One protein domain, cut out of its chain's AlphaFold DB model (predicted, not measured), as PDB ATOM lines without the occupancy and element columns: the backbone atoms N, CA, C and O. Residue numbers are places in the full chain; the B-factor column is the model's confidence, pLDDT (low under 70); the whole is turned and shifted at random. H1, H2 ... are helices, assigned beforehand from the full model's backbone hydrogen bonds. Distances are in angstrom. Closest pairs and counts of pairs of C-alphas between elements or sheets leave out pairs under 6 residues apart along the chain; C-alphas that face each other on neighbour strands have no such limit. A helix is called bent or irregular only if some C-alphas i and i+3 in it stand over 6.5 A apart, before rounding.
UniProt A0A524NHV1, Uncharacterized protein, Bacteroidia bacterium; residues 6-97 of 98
ATOM      1  N   GLU A   6      20.032 -31.954  13.521       72.44
ATOM      2  CA  GLU A   6      20.228 -31.134  14.713       72.44
ATOM      3  C   GLU A   6      21.408 -30.173  14.537       72.44
ATOM      4  O   GLU A   6      21.315 -29.000  14.875       72.44
ATOM      5  N   VAL A   7      22.495 -30.657  13.930       80.25
ATOM      6  CA  VAL A   7      23.697 -29.855  13.671       80.25
ATOM      7  C   VAL A   7      23.443 -28.876  12.527       80.25
ATOM      8  O   VAL A   7      23.816 -27.714  12.622       80.25
ATOM      9  N   LEU A   8      22.778 -29.319  11.453       81.56
ATOM     10  CA  LEU A   8      22.413 -28.438  10.339       81.56
ATOM     11  C   LEU A   8      21.537 -27.274  10.815       81.56
ATOM     12  O   LEU A   8      21.778 -26.135  10.424       81.56
ATOM     13  N   LYS A   9      20.555 -27.573  11.668       85.88
ATOM     14  CA  LYS A   9      19.657 -26.584  12.252       85.88
ATOM     15  C   LYS A   9      20.399 -25.571  13.104       85.88
ATOM     16  O   LYS A   9      20.260 -24.383  12.849       85.88
ATOM     17  N   GLU A  10      21.242 -26.035  14.019       89.44
ATOM     18  CA  GLU A  10      22.039 -25.158  14.879       89.44
ATOM     19  C   GLU A  10      22.879 -24.164  14.063       89.44
ATOM     20  O   GLU A  10      22.842 -22.965  14.325       89.44
ATOM     21  N   TYR A  11      23.582 -24.628  13.025       90.06
ATOM     22  CA  TYR A  11      24.365 -23.729  12.171       90.06
ATOM     23  C   TYR A  11      23.485 -22.788  11.348       90.06
ATOM     24  O   TYR A  11      23.791 -21.600  11.255       90.06
ATOM     25  N   ALA A  12      22.419 -23.304  10.730       91.38
ATOM     26  CA  ALA A  12      21.537 -22.499   9.894       91.38
ATOM     27  C   ALA A  12      20.879 -21.375  10.701       91.38
ATOM     28  O   ALA A  12      20.936 -20.225  10.275       91.38
ATOM     29  N   GLU A  13      20.323 -21.692  11.871       93.38
ATOM     30  CA  GLU A  13      19.724 -20.713  12.781       93.38
ATOM     31  C   GLU A  13      20.775 -19.730  13.292       93.38
ATOM     32  O   GLU A  13      20.573 -18.527  13.183       93.38
ATOM     33  N   TYR A  14      21.944 -20.205  13.736       95.00
ATOM     34  CA  TYR A  14      23.006 -19.322  14.218       95.00
ATOM     35  C   TYR A  14      23.415 -18.281  13.170       95.00
ATOM     36  O   TYR A  14      23.423 -17.085  13.458       95.00
ATOM     37  N   PHE A  15      23.743 -18.696  11.946       94.50
ATOM     38  CA  PHE A  15      24.145 -17.750  10.903       94.50
ATOM     39  C   PHE A  15      22.986 -16.845  10.482       94.50
ATOM     40  O   PHE A  15      23.179 -15.641  10.298       94.50
ATOM     41  N   TYR A  16      21.781 -17.395  10.375       94.06
ATOM     42  CA  TYR A  16      20.607 -16.612  10.029       94.06
ATOM     43  C   TYR A  16      20.289 -15.557  11.108       94.06
ATOM     44  O   TYR A  16      20.040 -14.397  10.790       94.06
ATOM     45  N   ASP A  17      20.407 -15.860  12.390       94.19
ATOM     46  CA  ASP A  17      20.136 -14.876  13.445       94.19
ATOM     47  C   ASP A  17      21.201 -13.768  13.515       94.19
ATOM     48  O   ASP A  17      20.919 -12.657  13.957       94.19
ATOM     49  N   HIS A  18      22.406 -14.022  12.995       95.00
ATOM     50  CA  HIS A  18      23.497 -13.042  12.916       95.00
ATOM     51  C   HIS A  18      23.529 -12.254  11.594       95.00
ATOM     52  O   HIS A  18      24.527 -11.605  11.281       95.00
ATOM     53  N   GLY A  19      22.447 -12.291  10.811       91.25
ATOM     54  CA  GLY A  19      22.291 -11.467   9.609       91.25
ATOM     55  C   GLY A  19      22.883 -12.061   8.329       91.25
ATOM     56  O   GLY A  19      22.818 -11.422   7.280       91.25
ATOM     57  N   PHE A  20      23.413 -13.286   8.363       92.56
ATOM     58  CA  PHE A  20      23.907 -13.939   7.152       92.56
ATOM     59  C   PHE A  20      22.753 -14.414   6.265       92.56
ATOM     60  O   PHE A  20      21.683 -14.812   6.736       92.56
ATOM     61  N   MET A  21      22.992 -14.417   4.956       90.94
ATOM     62  CA  MET A  21      22.170 -15.162   4.009       90.94
ATOM     63  C   MET A  21      22.553 -16.642   4.087       90.94
ATOM     64  O   MET A  21      23.728 -16.987   3.970       90.94
ATOM     65  N   VAL A  22      21.562 -17.512   4.264       93.12
ATOM     66  CA  VAL A  22      21.760 -18.963   4.332       93.12
ATOM     67  C   VAL A  22      20.963 -19.603   3.204       93.12
ATOM     68  O   VAL A  22      19.753 -19.423   3.120       93.12
ATOM     69  N   SER A  23      21.639 -20.348   2.332       88.25
ATOM     70  CA  SER A  23      21.013 -21.140   1.275       88.25
ATOM     71  C   SER A  23      21.363 -22.615   1.449       88.25
ATOM     72  O   SER A  23      22.422 -22.970   1.972       88.25
ATOM     73  N   PHE A  24      20.449 -23.483   1.024       86.50
ATOM     74  CA  PHE A  24      20.631 -24.928   1.088       86.50
ATOM     75  C   PHE A  24      20.815 -25.464  -0.324       86.50
ATOM     76  O   PHE A  24      20.132 -25.051  -1.260       86.50
ATOM     77  N   GLY A  25      21.734 -26.408  -0.464       78.25
ATOM     78  CA  GLY A  25      21.965 -27.138  -1.698       78.25
ATOM     79  C   GLY A  25      22.096 -28.624  -1.407       78.25
ATOM     80  O   GLY A  25      22.366 -29.041  -0.280       78.25
ATOM     81  N   THR A  26      21.909 -29.434  -2.435       69.31
ATOM     82  CA  THR A  26      22.128 -30.877  -2.385       69.31
ATOM     83  C   THR A  26      23.577 -31.189  -2.757       69.31
ATOM     84  O   THR A  26      24.083 -30.774  -3.800       69.31
ATOM     85  N   GLU A  27      24.284 -31.935  -1.907       63.53
ATOM     86  CA  GLU A  27      25.658 -32.356  -2.198       63.53
ATOM     87  C   GLU A  27      25.654 -33.551  -3.173       63.53
ATOM     88  O   GLU A  27      25.458 -34.715  -2.797       63.53
ATOM     89  N   HIS A  28      25.861 -33.261  -4.458       55.03
ATOM     90  CA  HIS A  28      25.920 -34.246  -5.541       55.03
ATOM     91  C   HIS A  28      27.355 -34.731  -5.816       55.03
ATOM     92  O   HIS A  28      27.851 -34.643  -6.933       55.03
ATOM     93  N   ASN A  29      28.028 -35.302  -4.813       53.22
ATOM     94  CA  ASN A  29      29.393 -35.843  -4.981       53.22
ATOM     95  C   ASN A  29      29.434 -37.290  -5.513       53.22
ATOM     96  O   ASN A  29      30.484 -37.928  -5.532       53.22
ATOM     97  N   THR A  30      28.293 -37.845  -5.919       50.47
ATOM     98  CA  THR A  30      28.168 -39.230  -6.392       50.47
ATOM     99  C   THR A  30      27.312 -39.264  -7.647       50.47
ATOM    100  O   THR A  30      26.230 -38.687  -7.639       50.47
ATOM    101  N   THR A  31      27.744 -40.004  -8.672       51.50
ATOM    102  CA  THR A  31      27.095 -40.214  -9.988       51.50
ATOM    103  C   THR A  31      25.684 -40.826  -9.942       51.50
ATOM    104  O   THR A  31      25.094 -41.095 -10.985       51.50
ATOM    105  N   ALA A  32      25.130 -41.059  -8.753       56.25
ATOM    106  CA  ALA A  32      23.776 -41.551  -8.566       56.25
ATOM    107  C   ALA A  32      22.756 -40.414  -8.747       56.25
ATOM    108  O   ALA A  32      22.901 -39.346  -8.150       56.25
ATOM    109  N   MET A  33      21.705 -40.676  -9.528       49.09
ATOM    110  CA  MET A  33      20.515 -39.826  -9.650       49.09
ATOM    111  C   MET A  33      19.833 -39.713  -8.279       49.09
ATOM    112  O   MET A  33      19.021 -40.560  -7.913       49.09
ATOM    113  N   LYS A  34      20.211 -38.706  -7.487       49.03
ATOM    114  CA  LYS A  34      19.553 -38.382  -6.216       49.03
ATOM    115  C   LYS A  34      18.373 -37.432  -6.466       49.03
ATOM    116  O   LYS A  34      18.455 -36.633  -7.400       49.03
ATOM    117  N   PRO A  35      17.305 -37.495  -5.650       51.22
ATOM    118  CA  PRO A  35      16.188 -36.557  -5.732       51.22
ATOM    119  C   PRO A  35      16.671 -35.098  -5.691       51.22
ATOM    120  O   PRO A  35      17.584 -34.774  -4.934       51.22
ATOM    121  N   LEU A  36      16.044 -34.220  -6.483       54.09
ATOM    122  CA  LEU A  36      16.277 -32.763  -6.460       54.09
ATOM    123  C   LEU A  36      15.747 -32.089  -5.182       54.09
ATOM    124  O   LEU A  36      15.974 -30.902  -4.962       54.09
ATOM    125  N   THR A  37      15.011 -32.827  -4.353       56.41
ATOM    126  CA  THR A  37      14.448 -32.318  -3.107       56.41
ATOM    127  C   THR A  37      15.545 -32.203  -2.053       56.41
ATOM    128  O   THR A  37      16.222 -33.183  -1.740       56.41
ATOM    129  N   VAL A  38      15.709 -31.006  -1.484       56.72
ATOM    130  CA  VAL A  38      16.604 -30.790  -0.343       56.72
ATOM    131  C   VAL A  38      16.062 -31.577   0.847       56.72
ATOM    132  O   VAL A  38      14.968 -31.306   1.337       56.72
ATOM    133  N   ALA A  39      16.833 -32.557   1.306       58.56
ATOM    134  CA  ALA A  39      16.524 -33.353   2.482       58.56
ATOM    135  C   ALA A  39      17.776 -33.504   3.351       58.56
ATOM    136  O   ALA A  39      18.907 -33.524   2.855       58.56
ATOM    137  N   CYS A  40      17.569 -33.634   4.658       58.06
ATOM    138  CA  CYS A  40      18.607 -34.026   5.603       58.06
ATOM    139  C   CYS A  40      19.057 -35.476   5.338       58.06
ATOM    140  O   CYS A  40      18.482 -36.187   4.507       58.06
ATOM    141  N   ALA A  41      20.097 -35.946   6.044       57.56
ATOM    142  CA  ALA A  41      20.540 -37.337   5.918       57.56
ATOM    143  C   ALA A  41      19.360 -38.323   6.037       57.56
ATOM    144  O   ALA A  41      18.449 -38.126   6.840       57.56
ATOM    145  N   ASN A  42      19.406 -39.394   5.241       57.25
ATOM    146  CA  ASN A  42      18.352 -40.412   5.148       57.25
ATOM    147  C   ASN A  42      16.987 -39.878   4.675       57.25
ATOM    148  O   ASN A  42      15.964 -40.386   5.120       57.25
ATOM    149  N   GLU A  43      16.965 -38.859   3.809       61.62
ATOM    150  CA  GLU A  43      15.726 -38.304   3.231       61.62
ATOM    151  C   GLU A  43      14.782 -37.676   4.273       61.62
ATOM    152  O   GLU A  43      13.583 -37.528   4.039       61.62
ATOM    153  N   THR A  44      15.312 -37.271   5.432       67.06
ATOM    154  CA  THR A  44      14.500 -36.604   6.459       67.06
ATOM    155  C   THR A  44      14.115 -35.201   5.969       67.06
ATOM    156  O   THR A  44      15.014 -34.439   5.596       67.06
ATOM    157  N   PRO A  45      12.819 -34.831   5.960       71.25
ATOM    158  CA  PRO A  45      12.391 -33.492   5.567       71.25
ATOM    159  C   PRO A  45      13.033 -32.403   6.431       71.25
ATOM    160  O   PRO A  45      13.312 -32.618   7.612       71.25
ATOM    161  N   LEU A  46      13.247 -31.226   5.842       76.62
ATOM    162  CA  LEU A  46      13.522 -30.017   6.616       76.62
ATOM    163  C   LEU A  46      12.300 -29.695   7.485       76.62
ATOM    164  O   LEU A  46      11.166 -29.877   7.039       76.62
ATOM    165  N   ASP A  47      12.530 -29.211   8.705       84.75
ATOM    166  CA  ASP A  47      11.448 -28.645   9.508       84.75
ATOM    167  C   ASP A  47      11.030 -27.262   8.985       84.75
ATOM    168  O   ASP A  47      11.681 -26.691   8.105       84.75
ATOM    169  N   ASP A  48       9.933 -26.720   9.518       88.25
ATOM    170  CA  ASP A  48       9.367 -25.448   9.053       88.25
ATOM    171  C   ASP A  48      10.372 -24.291   9.145       88.25
ATOM    172  O   ASP A  48      10.415 -23.433   8.260       88.25
ATOM    173  N   THR A  49      11.222 -24.280  10.179       90.00
ATOM    174  CA  THR A  49      12.258 -23.255  10.342       90.00
ATOM    175  C   THR A  49      13.295 -23.353   9.232       90.00
ATOM    176  O   THR A  49      13.568 -22.367   8.548       90.00
ATOM    177  N   LEU A  50      13.853 -24.541   9.013       89.25
ATOM    178  CA  LEU A  50      14.841 -24.780   7.967       89.25
ATOM    179  C   LEU A  50      14.263 -24.541   6.572       89.25
ATOM    180  O   LEU A  50      14.944 -23.979   5.716       89.25
ATOM    181  N   MET A  51      13.004 -24.917   6.346       89.12
ATOM    182  CA  MET A  51      12.301 -24.646   5.095       89.12
ATOM    183  C   MET A  51      12.142 -23.140   4.865       89.12
ATOM    184  O   MET A  51      12.413 -22.656   3.768       89.12
ATOM    185  N   ASN A  52      11.767 -22.386   5.900       92.44
ATOM    186  CA  ASN A  52      11.640 -20.933   5.828       92.44
ATOM    187  C   ASN A  52      12.989 -20.251   5.545       92.44
ATOM    188  O   ASN A  52      13.079 -19.433   4.631       92.44
ATOM    189  N   ILE A  53      14.054 -20.624   6.268       93.94
ATOM    190  CA  ILE A  53      15.415 -20.114   6.019       93.94
ATOM    191  C   ILE A  53      15.842 -20.453   4.584       93.94
ATOM    192  O   ILE A  53      16.360 -19.595   3.873       93.94
ATOM    193  N   SER A  54      15.569 -21.677   4.128       91.12
ATOM    194  CA  SER A  54      15.902 -22.125   2.774       91.12
ATOM    195  C   SER A  54      15.207 -21.306   1.697       91.12
ATOM    196  O   SER A  54      15.852 -20.811   0.768       91.12
ATOM    197  N   PHE A  55      13.902 -21.096   1.852       92.06
ATOM    198  CA  PHE A  55      13.118 -20.301   0.922       92.06
ATOM    199  C   PHE A  55      13.587 -18.842   0.880       92.06
ATOM    200  O   PHE A  55      13.737 -18.273  -0.200       92.06
ATOM    201  N   LYS A  56      13.901 -18.250   2.034       95.31
ATOM    202  CA  LYS A  56      14.455 -16.891   2.128       95.31
ATOM    203  C   LYS A  56      15.828 -16.766   1.471       95.31
ATOM    204  O   LYS A  56      16.077 -15.790   0.765       95.31
ATOM    205  N   GLY A  57      16.689 -17.773   1.618       94.50
ATOM    206  CA  GLY A  57      17.949 -17.858   0.880       94.50
ATOM    207  C   GLY A  57      17.742 -17.879  -0.635       94.50
ATOM    208  O   GLY A  57      18.399 -17.136  -1.363       94.50
ATOM    209  N   ALA A  58      16.787 -18.677  -1.122       93.44
ATOM    210  CA  ALA A  58      16.429 -18.713  -2.540       93.44
ATOM    211  C   ALA A  58      15.847 -17.375  -3.034       93.44
ATOM    212  O   ALA A  58      16.201 -16.918  -4.122       93.44
ATOM    213  N   ALA A  59      15.010 -16.719  -2.227       95.31
ATOM    214  CA  ALA A  59      14.476 -15.392  -2.519       95.31
ATOM    215  C   ALA A  59      15.604 -14.361  -2.662       95.31
ATOM    216  O   ALA A  59      15.664 -13.663  -3.673       95.31
ATOM    217  N   CYS A  60      16.556 -14.322  -1.730       95.50
ATOM    218  CA  CYS A  60      17.696 -13.413  -1.824       95.50
ATOM    219  C   CYS A  60      18.521 -13.625  -3.104       95.50
ATOM    220  O   CYS A  60      18.935 -12.659  -3.744       95.50
ATOM    221  N   LEU A  61      18.740 -14.882  -3.509       93.94
ATOM    222  CA  LEU A  61      19.420 -15.191  -4.769       93.94
ATOM    223  C   LEU A  61      18.627 -14.678  -5.978       93.94
ATOM    224  O   LEU A  61      19.217 -14.103  -6.890       93.94
ATOM    225  N   ALA A  62      17.300 -14.835  -5.981       94.75
ATOM    226  CA  ALA A  62      16.443 -14.298  -7.036       94.75
ATOM    227  C   ALA A  62      16.499 -12.762  -7.102       94.75
ATOM    228  O   ALA A  62      16.613 -12.206  -8.194       94.75
ATOM    229  N   ALA A  63      16.488 -12.081  -5.950       95.56
ATOM    230  CA  ALA A  63      16.655 -10.630  -5.863       95.56
ATOM    231  C   ALA A  63      18.007 -10.179  -6.424       95.56
ATOM    232  O   ALA A  63      18.053  -9.284  -7.263       95.56
ATOM    233  N   HIS A  64      19.095 -10.845  -6.027       93.75
ATOM    234  CA  HIS A  64      20.434 -10.556  -6.538       93.75
ATOM    235  C   HIS A  64      20.500 -10.689  -8.066       93.75
ATOM    236  O   HIS A  64      20.987  -9.786  -8.744       93.75
ATOM    237  N   GLN A  65      19.971 -11.784  -8.623       94.06
ATOM    238  CA  GLN A  65      19.941 -11.988 -10.076       94.06
ATOM    239  C   GLN A  65      19.093 -10.927 -10.788       94.06
ATOM    240  O   GLN A  65      19.468 -10.449 -11.859       94.06
ATOM    241  N   TYR A  66      17.967 -10.533 -10.191       95.38
ATOM    242  CA  TYR A  66      17.109  -9.481 -10.724       95.38
ATOM    243  C   TYR A  66      17.818  -8.121 -10.756       95.38
ATOM    244  O   TYR A  66      17.866  -7.488 -11.811       95.38
ATOM    245  N   LEU A  67      18.404  -7.696  -9.634       95.00
ATOM    246  CA  LEU A  67      19.111  -6.418  -9.522       95.00
ATOM    247  C   LEU A  67      20.320  -6.374 -10.455       95.00
ATOM    248  O   LEU A  67      20.476  -5.420 -11.211       95.00
ATOM    249  N   LEU A  68      21.107  -7.451 -10.514       94.81
ATOM    250  CA  LEU A  68      22.223  -7.560 -11.453       94.81
ATOM    251  C   LEU A  68      21.766  -7.382 -12.910       94.81
ATOM    252  O   LEU A  68      22.429  -6.694 -13.685       94.81
ATOM    253  N   ALA A  69      20.634  -7.976 -13.291       94.19
ATOM    254  CA  ALA A  69      20.101  -7.871 -14.647       94.19
ATOM    255  C   ALA A  69      19.499  -6.492 -14.969       94.19
ATOM    256  O   ALA A  69      19.479  -6.094 -16.135       94.19
ATOM    257  N   LYS A  70      18.971  -5.777 -13.969       93.94
ATOM    258  CA  LYS A  70      18.293  -4.481 -14.148       93.94
ATOM    259  C   LYS A  70      19.209  -3.279 -13.978       93.94
ATOM    260  O   LYS A  70      19.062  -2.305 -14.711       93.94
ATOM    261  N   GLU A  71      20.135  -3.361 -13.037       93.81
ATOM    262  CA  GLU A  71      20.944  -2.239 -12.556       93.81
ATOM    263  C   GLU A  71      22.448  -2.478 -12.758       93.81
ATOM    264  O   GLU A  71      23.241  -1.536 -12.745       93.81
ATOM    265  N   GLY A  72      22.852  -3.722 -13.035       92.06
ATOM    266  CA  GLY A  72      24.244  -4.094 -13.269       92.06
ATOM    267  C   GLY A  72      25.014  -4.413 -11.981       92.06
ATOM    268  O   GLY A  72      24.450  -4.436 -10.894       92.06
ATOM    269  N   PRO A  73      26.328  -4.688 -12.078       87.25
ATOM    270  CA  PRO A  73      27.132  -5.229 -10.974       87.25
ATOM    271  C   PRO A  73      27.416  -4.251  -9.823       87.25
ATOM    272  O   PRO A  73      28.033  -4.647  -8.842       87.25
ATOM    273  N   HIS A  74      26.993  -2.992  -9.942       88.62
ATOM    274  CA  HIS A  74      27.207  -1.947  -8.934       88.62
ATOM    275  C   HIS A  74      25.888  -1.464  -8.324       88.62
ATOM    276  O   HIS A  74      25.807  -0.318  -7.876       88.62
ATOM    277  N   TYR A  75      24.850  -2.304  -8.358       88.19
ATOM    278  CA  TYR A  75      23.620  -2.006  -7.641       88.19
ATOM    279  C   TYR A  75      23.937  -1.853  -6.134       88.19
ATOM    280  O   TYR A  75      24.887  -2.478  -5.647       88.19
ATOM    281  N   PRO A  76      23.217  -0.987  -5.403       82.25
ATOM    282  CA  PRO A  76      23.502  -0.721  -3.995       82.25
ATOM    283  C   PRO A  76      23.483  -1.998  -3.147       82.25
ATOM    284  O   PRO A  76      22.671  -2.891  -3.379       82.25
ATOM    285  N   GLU A  77      24.355  -2.086  -2.139       77.12
ATOM    286  CA  GLU A  77      24.236  -3.153  -1.143       77.12
ATOM    287  C   GLU A  77      22.947  -2.951  -0.339       77.12
ATOM    288  O   GLU A  77      22.863  -2.086   0.530       77.12
ATOM    289  N   GLU A  78      21.939  -3.753  -0.668       82.94
ATOM    290  CA  GLU A  78      20.695  -3.861   0.085       82.94
ATOM    291  C   GLU A  78      20.885  -4.798   1.285       82.94
ATOM    292  O   GLU A  78      21.643  -5.776   1.229       82.94
ATOM    293  N   GLY A  79      20.175  -4.518   2.376       90.69
ATOM    294  CA  GLY A  79      20.151  -5.403   3.532       90.69
ATOM    295  C   GLY A  79      19.475  -6.738   3.211       90.69
ATOM    296  O   GLY A  79      18.769  -6.913   2.213       90.69
ATOM    297  N   ARG A  80      19.710  -7.742   4.067       93.19
ATOM    298  CA  ARG A  80      19.144  -9.081   3.857       93.19
ATOM    299  C   ARG A  80      17.616  -9.048   3.802       93.19
ATOM    300  O   ARG A  80      17.037  -9.748   2.983       93.19
ATOM    301  N   GLU A  81      16.968  -8.277   4.672       93.94
ATOM    302  CA  GLU A  81      15.504  -8.214   4.735       93.94
ATOM    303  C   GLU A  81      14.910  -7.617   3.450       93.94
ATOM    304  O   GLU A  81      13.941  -8.151   2.906       93.94
ATOM    305  N   GLU A  82      15.542  -6.578   2.907       94.75
ATOM    306  CA  GLU A  82      15.172  -5.963   1.634       94.75
ATOM    307  C   GLU A  82      15.336  -6.947   0.469       94.75
ATOM    308  O   GLU A  82      14.429  -7.095  -0.356       94.75
ATOM    309  N   LEU A  83      16.449  -7.690   0.435       95.00
ATOM    310  CA  LEU A  83      16.687  -8.737  -0.562       95.00
ATOM    311  C   LEU A  83      15.689  -9.896  -0.441       95.00
ATOM    312  O   LEU A  83      15.215 -10.398  -1.461       95.00
ATOM    313  N   GLU A  84      15.330 -10.317   0.774       96.00
ATOM    314  CA  GLU A  84      14.293 -11.331   0.997       96.00
ATOM    315  C   GLU A  84      12.940 -10.857   0.443       96.00
ATOM    316  O   GLU A  84      12.269 -11.605  -0.275       96.00
ATOM    317  N   HIS A  85      12.556  -9.607   0.721       96.12
ATOM    318  CA  HIS A  85      11.280  -9.039   0.285       96.12
ATOM    319  C   HIS A  85      11.206  -8.891  -1.239       96.12
ATOM    320  O   HIS A  85      10.244  -9.343  -1.869       96.12
ATOM    321  N   LEU A  86      12.228  -8.286  -1.850       95.94
ATOM    322  CA  LEU A  86      12.315  -8.153  -3.303       95.94
ATOM    323  C   LEU A  86      12.330  -9.529  -3.969       95.94
ATOM    324  O   LEU A  86      11.622  -9.762  -4.948       95.94
ATOM    325  N   GLY A  87      13.092 -10.464  -3.408       96.19
ATOM    326  CA  GLY A  87      13.190 -11.835  -3.878       96.19
ATOM    327  C   GLY A  87      11.848 -12.546  -3.896       96.19
ATOM    328  O   GLY A  87      11.490 -13.177  -4.889       96.19
ATOM    329  N   PHE A  88      11.065 -12.387  -2.829       95.56
ATOM    330  CA  PHE A  88       9.709 -12.913  -2.762       95.56
ATOM    331  C   PHE A  88       8.818 -12.329  -3.863       95.56
ATOM    332  O   PHE A  88       8.100 -13.070  -4.534       95.56
ATOM    333  N   ALA A  89       8.887 -11.017  -4.105       96.25
ATOM    334  CA  ALA A  89       8.139 -10.372  -5.182       96.25
ATOM    335  C   ALA A  89       8.553 -10.893  -6.571       96.25
ATOM    336  O   ALA A  89       7.689 -11.188  -7.397       96.25
ATOM    337  N   VAL A  90       9.856 -11.073  -6.812       95.31
ATOM    338  CA  VAL A  90      10.397 -11.645  -8.055       95.31
ATOM    339  C   VAL A  90       9.883 -13.071  -8.258       95.31
ATOM    340  O   VAL A  90       9.321 -13.374  -9.310       95.31
ATOM    341  N   LEU A  91      10.011 -13.942  -7.256       93.94
ATOM    342  CA  LEU A  91       9.536 -15.324  -7.346       93.94
ATOM    343  C   LEU A  91       8.021 -15.386  -7.598       93.94
ATOM    344  O   LEU A  91       7.575 -16.130  -8.470       93.94
ATOM    345  N   ASN A  92       7.233 -14.563  -6.902       93.12
ATOM    346  CA  ASN A  92       5.789 -14.476  -7.128       93.12
ATOM    347  C   ASN A  92       5.441 -14.011  -8.546       93.12
ATOM    348  O   ASN A  92       4.494 -14.518  -9.146       93.12
ATOM    349  N   HIS A  93       6.183 -13.040  -9.078       92.25
ATOM    350  CA  HIS A  93       5.961 -12.518 -10.421       92.25
ATOM    351  C   HIS A  93       6.208 -13.580 -11.498       92.25
ATOM    352  O   HIS A  93       5.410 -13.699 -12.423       92.25
ATOM    353  N   TYR A  94       7.280 -14.365 -11.364       87.19
ATOM    354  CA  TYR A  94       7.715 -15.313 -12.396       87.19
ATOM    355  C   TYR A  94       7.173 -16.739 -12.262       87.19
ATOM    356  O   TYR A  94       7.244 -17.474 -13.242       87.19
ATOM    357  N   PHE A  95       6.695 -17.159 -11.086       83.06
ATOM    358  CA  PHE A  95       6.308 -18.560 -10.859       83.06
ATOM    359  C   PHE A  95       4.901 -18.761 -10.298       83.06
ATOM    360  O   PHE A  95       4.350 -19.846 -10.459       83.06
ATOM    361  N   LEU A  96       4.322 -17.767  -9.618       69.75
ATOM    362  CA  LEU A  96       3.040 -17.934  -8.914       69.75
ATOM    363  C   LEU A  96       1.880 -17.164  -9.560       69.75
ATOM    364  O   LEU A  96       0.729 -17.404  -9.213       69.75
ATOM    365  N   ASN A  97       2.169 -16.294 -10.532       59.22
ATOM    366  CA  ASN A  97       1.176 -15.602 -11.364       59.22
ATOM    367  C   ASN A  97       1.302 -15.962 -12.860       59.22
ATOM    368  O   ASN A  97       0.927 -15.161 -13.718       59.22
TER     369      ASN A  97
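What this domain is: This is residues 6 to 97 of the 98 residues of an uncharacterized protein of Bacteroidia bacterium (UniProt A0A524NHV1). Picture two helices, H2 and H3, that cross near their middles almost at right angles, as an X, with a third, H1, set aslant beside the first turns of H2. The long link from H1 to H2 makes a wide loop at the end of the model away from H3. The printed part has 92 residues, with three named helices in the order H1, H2, H3 along the chain and no named strand; the class is all helix. It is only just loose, close to compact, with a radius of gyration of the C-alphas of 14.9 A, and it spans 42 by 31 by 26 A along its three main axes.

Where its parts are: Find C-alpha 6 at (20.228, -31.134, 14.713); from there H1 runs through residues 6 to 17, 16.3 A from first to last C-alpha. Residues 18 to 47 then hold no named element. At C-alpha 48, (9.367, -25.448, 9.053), you reach H2, the longest helix, residues 48 to 71, which is 33.8 A long from first to last C-alpha. H3 follows with residues 80 to 96, 22.4 A from first to last C-alpha; look for its end at C-alpha 96, (3.040, -17.934, -8.914). H3 is neither bent nor irregular, but only just: C-alphas 93 and 96 are 6.3 A apart.

How they stand to each other: Start at H1 and look across to H2: they touch, and the closest C-alphas, those of Lys 9 and Leu 50, are 6.7 A apart. H2 touches H1 with residues 50 to 53 alone. The two helices run the same way at a steep tilt of 46 degrees. Farther along, H2 touches H3 with residues 56 to 66 alone, and here you will find 31 pairs of C-alphas within 8 A. The closest C-alphas of these two are those of Ala 59 and Gly 87, at 4.0 A. Their lines are about perpendicular, at 85 degrees, and their centres are 6.8 A apart. H1 and H3 are apart. Check the backbone within H1, H2 and H3: every pair of O i and N i+4 is within hydrogen-bond range.

The domain as a whole: Look at Asn 42 and Glu 71 for the two C-alphas farthest apart, 42.2 A; the first and last printed C-alphas, of Glu 6 and Asn 97, are 35.8 A apart. The printed part has no cut. The link from H1 to H2, 30 residues, is long, and its C-alphas lie 4 to 25 A from the mean of all C-alphas; the link from H2 to H3, 8 residues, is short. In the B-factor column the mean pLDDT of the printed part is 83.1, and you will find values under 70 at residues 26 to 44 and 96 to 97.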